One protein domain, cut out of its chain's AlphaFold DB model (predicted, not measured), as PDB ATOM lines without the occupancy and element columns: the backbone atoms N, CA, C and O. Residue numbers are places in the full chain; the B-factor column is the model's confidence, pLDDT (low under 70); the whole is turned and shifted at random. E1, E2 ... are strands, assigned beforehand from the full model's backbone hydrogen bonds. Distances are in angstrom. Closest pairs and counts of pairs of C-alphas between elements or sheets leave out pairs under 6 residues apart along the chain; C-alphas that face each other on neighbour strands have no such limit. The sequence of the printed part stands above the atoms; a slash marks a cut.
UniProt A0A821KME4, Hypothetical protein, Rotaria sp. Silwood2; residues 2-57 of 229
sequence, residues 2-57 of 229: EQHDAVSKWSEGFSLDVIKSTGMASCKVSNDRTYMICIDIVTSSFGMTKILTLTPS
ATOM      1  N   GLU A   2     -39.066 -31.344 -25.658       34.34
ATOM      2  CA  GLU A   2     -39.700 -30.098 -26.090       34.34
ATOM      3  C   GLU A   2     -38.638 -29.002 -26.162       34.34
ATOM      4  O   GLU A   2     -37.898 -28.786 -25.204       34.34
ATOM      5  N   GLN A   3     -38.527 -28.352 -27.317       31.36
ATOM      6  CA  GLN A   3     -37.604 -27.246 -27.527       31.36
ATOM      7  C   GLN A   3     -38.401 -25.948 -27.363       31.36
ATOM      8  O   GLN A   3     -38.977 -25.429 -28.316       31.36
ATOM      9  N   HIS A   4     -38.486 -25.476 -26.121       43.81
ATOM     10  CA  HIS A   4     -38.854 -24.099 -25.814       43.81
ATOM     11  C   HIS A   4     -37.593 -23.220 -25.836       43.81
ATOM     12  O   HIS A   4     -36.522 -23.676 -25.441       43.81
ATOM     13  N   ASP A   5     -37.772 -21.985 -26.319       40.47
ATOM     14  CA  ASP A   5     -36.955 -20.774 -26.096       40.47
ATOM     15  C   ASP A   5     -36.316 -20.147 -27.344       40.47
ATOM     16  O   ASP A   5     -35.105 -19.967 -27.457       40.47
ATOM     17  N   ALA A   6     -37.164 -19.686 -28.267       45.44
ATOM     18  CA  ALA A   6     -36.819 -18.526 -29.085       45.44
ATOM     19  C   ALA A   6     -37.324 -17.261 -28.367       45.44
ATOM     20  O   ALA A   6     -38.515 -16.955 -28.401       45.44
ATOM     21  N   VAL A   7     -36.431 -16.536 -27.688       48.56
ATOM     22  CA  VAL A   7     -36.763 -15.259 -27.035       48.56
ATOM     23  C   VAL A   7     -36.917 -14.176 -28.111       48.56
ATOM     24  O   VAL A   7     -35.972 -13.885 -28.848       48.56
ATOM     25  N   SER A   8     -38.111 -13.586 -28.231       54.78
ATOM     26  CA  SER A   8     -38.355 -12.432 -29.105       54.78
ATOM     27  C   SER A   8     -37.621 -11.201 -28.576       54.78
ATOM     28  O   SER A   8     -37.677 -10.922 -27.377       54.78
ATOM     29  N   LYS A   9     -36.967 -10.432 -29.452       60.03
ATOM     30  CA  LYS A   9     -36.424  -9.122 -29.067       60.03
ATOM     31  C   LYS A   9     -37.573  -8.113 -28.971       60.03
ATOM     32  O   LYS A   9     -38.554  -8.225 -29.706       60.03
ATOM     33  N   TRP A  10     -37.446  -7.131 -28.078       63.06
ATOM     34  CA  TRP A  10     -38.362  -5.988 -28.038       63.06
ATOM     35  C   TRP A  10     -38.396  -5.305 -29.412       63.06
ATOM     36  O   TRP A  10     -37.348  -5.150 -30.042       63.06
ATOM     37  N   SER A  11     -39.587  -4.928 -29.886       61.38
ATOM     38  CA  SER A  11     -39.707  -4.112 -31.095       61.38
ATOM     39  C   SER A  11     -39.088  -2.735 -30.857       61.38
ATOM     40  O   SER A  11     -39.057  -2.248 -29.724       61.38
ATOM     41  N   GLU A  12     -38.629  -2.081 -31.922       62.88
ATOM     42  CA  GLU A  12     -38.303  -0.657 -31.844       62.88
ATOM     43  C   GLU A  12     -39.562   0.130 -31.440       62.88
ATOM     44  O   GLU A  12     -40.684  -0.238 -31.804       62.88
ATOM     45  N   GLY A  13     -39.389   1.175 -30.628       54.09
ATOM     46  CA  GLY A  13     -40.499   2.048 -30.258       54.09
ATOM     47  C   GLY A  13     -41.036   2.748 -31.504       54.09
ATOM     48  O   GLY A  13     -40.273   3.377 -32.231       54.09
ATOM     49  N   PHE A  14     -42.340   2.647 -31.747       63.34
ATOM     50  CA  PHE A  14     -43.018   3.336 -32.842       63.34
ATOM     51  C   PHE A  14     -44.102   4.251 -32.271       63.34
ATOM     52  O   PHE A  14     -44.706   3.955 -31.237       63.34
ATOM     53  N   SER A  15     -44.324   5.390 -32.924       51.97
ATOM     54  CA  SER A  15     -45.377   6.327 -32.537       51.97
ATOM     55  C   SER A  15     -46.671   5.946 -33.246       51.97
ATOM     56  O   SER A  15     -46.701   5.850 -34.470       51.97
ATOM     57  N   LEU A  16     -47.741   5.753 -32.481       59.97
ATOM     58  CA  LEU A  16     -49.099   5.787 -33.013       59.97
ATOM     59  C   LEU A  16     -49.519   7.257 -33.031       59.97
ATOM     60  O   LEU A  16     -49.509   7.910 -31.986       59.97
ATOM     61  N   ASP A  17     -49.804   7.803 -34.213       51.28
ATOM     62  CA  ASP A  17     -50.251   9.192 -34.331       51.28
ATOM     63  C   ASP A  17     -51.510   9.416 -33.487       51.28
ATOM     64  O   ASP A  17     -52.436   8.611 -33.499       51.28
ATOM     65  N   VAL A  18     -51.586  10.560 -32.803       45.38
ATOM     66  CA  VAL A  18     -52.681  10.940 -31.879       45.38
ATOM     67  C   VAL A  18     -54.076  10.905 -32.546       45.38
ATOM     68  O   VAL A  18     -55.096  10.884 -31.863       45.38
ATOM     69  N   ILE A  19     -54.124  10.868 -33.882       47.88
ATOM     70  CA  ILE A  19     -55.340  10.848 -34.706       47.88
ATOM     71  C   ILE A  19     -55.771   9.415 -35.082       47.88
ATOM     72  O   ILE A  19     -56.941   9.203 -35.399       47.88
ATOM     73  N   LYS A  20     -54.871   8.420 -35.046       54.03
ATOM     74  CA  LYS A  20     -55.144   7.047 -35.505       54.03
ATOM     75  C   LYS A  20     -54.816   6.026 -34.418       54.03
ATOM     76  O   LYS A  20     -53.674   5.868 -34.008       54.03
ATOM     77  N   SER A  21     -55.829   5.279 -33.996       69.50
ATOM     78  CA  SER A  21     -55.706   4.159 -33.061       69.50
ATOM     79  C   SER A  21     -55.068   2.899 -33.656       69.50
ATOM     80  O   SER A  21     -54.980   1.895 -32.958       69.50
ATOM     81  N   THR A  22     -54.635   2.925 -34.918       76.81
ATOM     82  CA  THR A  22     -54.171   1.747 -35.662       76.81
ATOM     83  C   THR A  22     -52.716   1.874 -36.112       76.81
ATOM     84  O   THR A  22     -52.284   2.958 -36.507       76.81
ATOM     85  N   GLY A  23     -51.966   0.770 -36.132       78.81
ATOM     86  CA  GLY A  23     -50.591   0.729 -36.645       78.81
ATOM     87  C   GLY A  23     -50.047  -0.686 -36.848       78.81
ATOM     88  O   GLY A  23     -50.741  -1.667 -36.605       78.81
ATOM     89  N   MET A  24     -48.791  -0.796 -37.288       81.00
ATOM     90  CA  MET A  24     -48.094  -2.076 -37.459       81.00
ATOM     91  C   MET A  24     -46.768  -2.082 -36.699       81.00
ATOM     92  O   MET A  24     -46.013  -1.113 -36.752       81.00
ATOM     93  N   ALA A  25     -46.469  -3.192 -36.029       82.31
ATOM     94  CA  ALA A  25     -45.205  -3.432 -35.346       82.31
ATOM     95  C   ALA A  25     -44.454  -4.602 -35.986       82.31
ATOM     96  O   ALA A  25     -45.040  -5.623 -36.341       82.31
ATOM     97  N   SER A  26     -43.137  -4.452 -36.096       81.94
ATOM     98  CA  SER A  26     -42.227  -5.486 -36.580       81.94
ATOM     99  C   SER A  26     -41.495  -6.121 -35.398       81.94
ATOM    100  O   SER A  26     -40.785  -5.444 -34.650       81.94
ATOM    101  N   CYS A  27     -41.683  -7.425 -35.206       81.12
ATOM    102  CA  CYS A  27     -41.102  -8.201 -34.116       81.12
ATOM    103  C   CYS A  27     -40.045  -9.161 -34.668       81.12
ATOM    104  O   CYS A  27     -40.373 -10.152 -35.324       81.12
ATOM    105  N   LYS A  28     -38.770  -8.884 -34.379       79.31
ATOM    106  CA  LYS A  28     -37.648  -9.753 -34.762       79.31
ATOM    107  C   LYS A  28     -37.433 -10.838 -33.708       79.31
ATOM    108  O   LYS A  28     -37.269 -10.549 -32.520       79.31
ATOM    109  N   VAL A  29     -37.400 -12.090 -34.143       77.06
ATOM    110  CA  VAL A  29     -37.074 -13.249 -33.300       77.06
ATOM    111  C   VAL A  29     -35.611 -13.645 -33.526       77.06
ATOM    112  O   VAL A  29     -35.012 -13.289 -34.537       77.06
ATOM    113  N   SER A  30     -35.005 -14.346 -32.565       65.44
ATOM    114  CA  SER A  30     -33.585 -14.740 -32.554       65.44
ATOM    115  C   SER A  30     -33.093 -15.530 -33.779       65.44
ATOM    116  O   SER A  30     -31.889 -15.690 -33.939       65.44
ATOM    117  N   ASN A  31     -33.992 -16.004 -34.642       67.94
ATOM    118  CA  ASN A  31     -33.711 -16.735 -35.879       67.94
ATOM    119  C   ASN A  31     -33.823 -15.867 -37.150       67.94
ATOM    120  O   ASN A  31     -34.152 -16.396 -38.208       67.94
ATOM    121  N   ASP A  32     -33.650 -14.546 -37.026       69.12
ATOM    122  CA  ASP A  32     -33.812 -13.543 -38.095       69.12
ATOM    123  C   ASP A  32     -35.192 -13.522 -38.777       69.12
ATOM    124  O   ASP A  32     -35.399 -12.817 -39.765       69.12
ATOM    125  N   ARG A  33     -36.191 -14.214 -38.214       73.94
ATOM    126  CA  ARG A  33     -37.576 -14.063 -38.663       73.94
ATOM    127  C   ARG A  33     -38.177 -12.787 -38.115       73.94
ATOM    128  O   ARG A  33     -38.067 -12.481 -36.925       73.94
ATOM    129  N   THR A  34     -38.881 -12.093 -38.994       77.56
ATOM    130  CA  THR A  34     -39.625 -10.884 -38.672       77.56
ATOM    131  C   THR A  34     -41.116 -11.182 -38.751       77.56
ATOM    132  O   THR A  34     -41.612 -11.607 -39.787       77.56
ATOM    133  N   TYR A  35     -41.828 -10.966 -37.650       83.69
ATOM    134  CA  TYR A  35     -43.280 -11.091 -37.578       83.69
ATOM    135  C   TYR A  35     -43.893  -9.696 -37.586       83.69
ATOM    136  O   TYR A  35     -43.518  -8.861 -36.765       83.69
ATOM    137  N   MET A  36     -44.832  -9.438 -38.492       85.56
ATOM    138  CA  MET A  36     -45.545  -8.163 -38.539       85.56
ATOM    139  C   MET A  36     -46.912  -8.278 -37.871       85.56
ATOM    140  O   MET A  36     -47.728  -9.117 -38.241       85.56
ATOM    141  N   ILE A  37     -47.178  -7.427 -36.890       87.25
ATOM    142  CA  ILE A  37     -48.408  -7.444 -36.099       87.25
ATOM    143  C   ILE A  37     -49.150  -6.132 -36.337       87.25
ATOM    144  O   ILE A  37     -48.581  -5.061 -36.147       87.25
ATOM    145  N   CYS A  38     -50.413  -6.219 -36.734       87.44
ATOM    146  CA  CYS A  38     -51.351  -5.107 -36.760       87.44
ATOM    147  C   CYS A  38     -51.877  -4.831 -35.352       87.44
ATOM    148  O   CYS A  38     -52.154  -5.750 -34.576       87.44
ATOM    149  N   ILE A  39     -52.009  -3.554 -35.032       86.31
ATOM    150  CA  ILE A  39     -52.361  -3.043 -33.717       86.31
ATOM    151  C   ILE A  39     -53.553  -2.118 -33.894       86.31
ATOM    152  O   ILE A  39     -53.475  -1.197 -34.699       86.31
ATOM    153  N   ASP A  40     -54.614  -2.343 -33.129       86.19
ATOM    154  CA  ASP A  40     -55.780  -1.459 -33.047       86.19
ATOM    155  C   ASP A  40     -56.072  -1.099 -31.581       86.19
ATOM    156  O   ASP A  40     -55.926  -1.936 -30.689       86.19
ATOM    157  N   ILE A  41     -56.433   0.159 -31.316       86.12
ATOM    158  CA  ILE A  41     -56.639   0.715 -29.971       86.12
ATOM    159  C   ILE A  41     -57.991   1.418 -29.880       86.12
ATOM    160  O   ILE A  41     -58.109   2.632 -30.052       86.12
ATOM    161  N   VAL A  42     -59.027   0.690 -29.491       86.25
ATOM    162  CA  VAL A  42     -60.350   1.288 -29.274       86.25
ATOM    163  C   VAL A  42     -60.552   1.675 -27.810       86.25
ATOM    164  O   VAL A  42     -59.957   1.104 -26.899       86.25
ATOM    165  N   THR A  43     -61.394   2.674 -27.542       87.50
ATOM    166  CA  THR A  43     -61.808   2.982 -26.160       87.50
ATOM    167  C   THR A  43     -63.066   2.188 -25.846       87.50
ATOM    168  O   THR A  43     -64.005   2.190 -26.636       87.50
ATOM    169  N   SER A  44     -63.093   1.516 -24.696       86.50
ATOM    170  CA  SER A  44     -64.284   0.827 -24.200       86.50
ATOM    171  C   SER A  44     -65.482   1.777 -24.120       86.50
ATOM    172  O   SER A  44     -65.327   2.984 -23.920       86.50
ATOM    173  N   SER A  45     -66.688   1.222 -24.196       85.25
ATOM    174  CA  SER A  45     -67.938   1.985 -24.096       85.25
ATOM    175  C   SER A  45     -68.097   2.757 -22.777       85.25
ATOM    176  O   SER A  45     -68.818   3.748 -22.740       85.25
ATOM    177  N   PHE A  46     -67.396   2.352 -21.710       85.69
ATOM    178  CA  PHE A  46     -67.363   3.042 -20.412       85.69
ATOM    179  C   PHE A  46     -66.273   4.131 -20.318       85.69
ATOM    180  O   PHE A  46     -66.070   4.714 -19.255       85.69
ATOM    181  N   GLY A  47     -65.541   4.407 -21.404       81.06
ATOM    182  CA  GLY A  47     -64.657   5.570 -21.561       81.06
ATOM    183  C   GLY A  47     -63.287   5.499 -20.875       81.06
ATOM    184  O   GLY A  47     -62.386   6.234 -21.269       81.06
ATOM    185  N   MET A  48     -63.089   4.616 -19.891       85.62
ATOM    186  CA  MET A  48     -61.828   4.539 -19.132       85.62
ATOM    187  C   MET A  48     -60.812   3.550 -19.714       85.62
ATOM    188  O   MET A  48     -59.616   3.830 -19.745       85.62
ATOM    189  N   THR A  49     -61.263   2.384 -20.177       87.62
ATOM    190  CA  THR A  49     -60.359   1.328 -20.653       87.62
ATOM    191  C   THR A  49     -60.030   1.521 -22.129       87.62
ATOM    192  O   THR A  49     -60.943   1.630 -22.948       87.62
ATOM    193  N   LYS A  50     -58.741   1.521 -22.487       86.31
ATOM    194  CA  LYS A  50     -58.273   1.329 -23.868       86.31
ATOM    195  C   LYS A  50     -58.112  -0.172 -24.123       86.31
ATOM    196  O   LYS A  50     -57.501  -0.864 -23.314       86.31
ATOM    197  N   ILE A  51     -58.679  -0.667 -25.213       86.38
ATOM    198  CA  ILE A  51     -58.595  -2.059 -25.649       86.38
ATOM    199  C   ILE A  51     -57.580  -2.104 -26.782       86.38
ATOM    200  O   ILE A  51     -57.815  -1.524 -27.836       86.38
ATOM    201  N   LEU A  52     -56.455  -2.768 -26.526       87.62
ATOM    202  CA  LEU A  52     -55.390  -3.015 -27.491       87.62
ATOM    203  C   LEU A  52     -55.613  -4.388 -28.137       87.62
ATOM    204  O   LEU A  52     -55.534  -5.409 -27.451       87.62
ATOM    205  N   THR A  53     -55.848  -4.424 -29.441       87.62
ATOM    206  CA  THR A  53     -55.998  -5.652 -30.226       87.62
ATOM    207  C   THR A  53     -54.757  -5.868 -31.082       87.62
ATOM    208  O   THR A  53     -54.385  -5.008 -31.873       87.62
ATOM    209  N   LEU A  54     -54.120  -7.030 -30.924       87.31
ATOM    210  CA  LEU A  54     -52.942  -7.446 -31.686       87.31
ATOM    211  C   LEU A  54     -53.343  -8.557 -32.657       87.31
ATOM    212  O   LEU A  54     -53.782  -9.623 -32.227       87.31
ATOM    213  N   THR A  55     -53.180  -8.322 -33.956       88.19
ATOM    214  CA  THR A  55     -53.566  -9.265 -35.014       88.19
ATOM    215  C   THR A  55     -52.370  -9.544 -35.926       88.19
ATOM    216  O   THR A  55     -51.619  -8.621 -36.226       88.19
ATOM    217  N   PRO A  56     -52.152 -10.783 -36.396       91.38
ATOM    218  CA  PRO A  56     -51.185 -11.050 -37.461       91.38
ATOM    219  C   PRO A  56     -51.419 -10.150 -38.675       91.38
ATOM    220  O   PRO A  56     -52.563  -9.979 -39.091       91.38
ATOM    221  N   SER A  57     -50.351  -9.638 -39.289       89.25
ATOM    222  CA  SER A  57     -50.478  -8.822 -40.502       89.25
ATOM    223  C   SER A  57     -50.935  -9.611 -41.721       89.25
ATOM    224  O   SER A  57     -51.227  -9.004 -42.742       89.25
TER     225      SER A  57
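Overview. This is residues 2 to 57 of the 229 residues of the protein "Hypothetical protein" of Rotaria sp. Silwood2 (UniProt A0A821KME4). A strongly twisted, three-stranded ribbon of antiparallel strands E1, E2 and E3 has a long unnamed stretch, residues 2 to 21, that runs past E1 and then folds back into it. The loop of residues 44 to 49 sticks out beyond E2 and E3. The printed part has 56 residues, no named helix and three strands in a meander, each the antiparallel neighbour of the one before; it is all strand, with 24 residues in named elements, under half. It is loose, radius of gyration of the C-alphas 14.3 A, and elongated, 43 by 25 by 17 A.

Along the chain. E1, residues 22 to 28, spans 20.2 A from C-alpha 22 at (-54.171, 1.747, -35.662). E2, residues 34 to 43, spans 29.0 A. E3, residues 50 to 56, spans 19.7 A, ending at (-51.185, -11.050, -37.461).

Arrangement. E1 and E2 form a hairpin at 150 degrees, N 25 and O 37 2.8 A apart. E2 and E3 form another at 153 degrees, N 40 and O 53 3.0 A apart.

Size, cuts and confidence. The printed part has no cut and no long link; pLDDT is under 70 at residues 2 to 21 and 30 to 32.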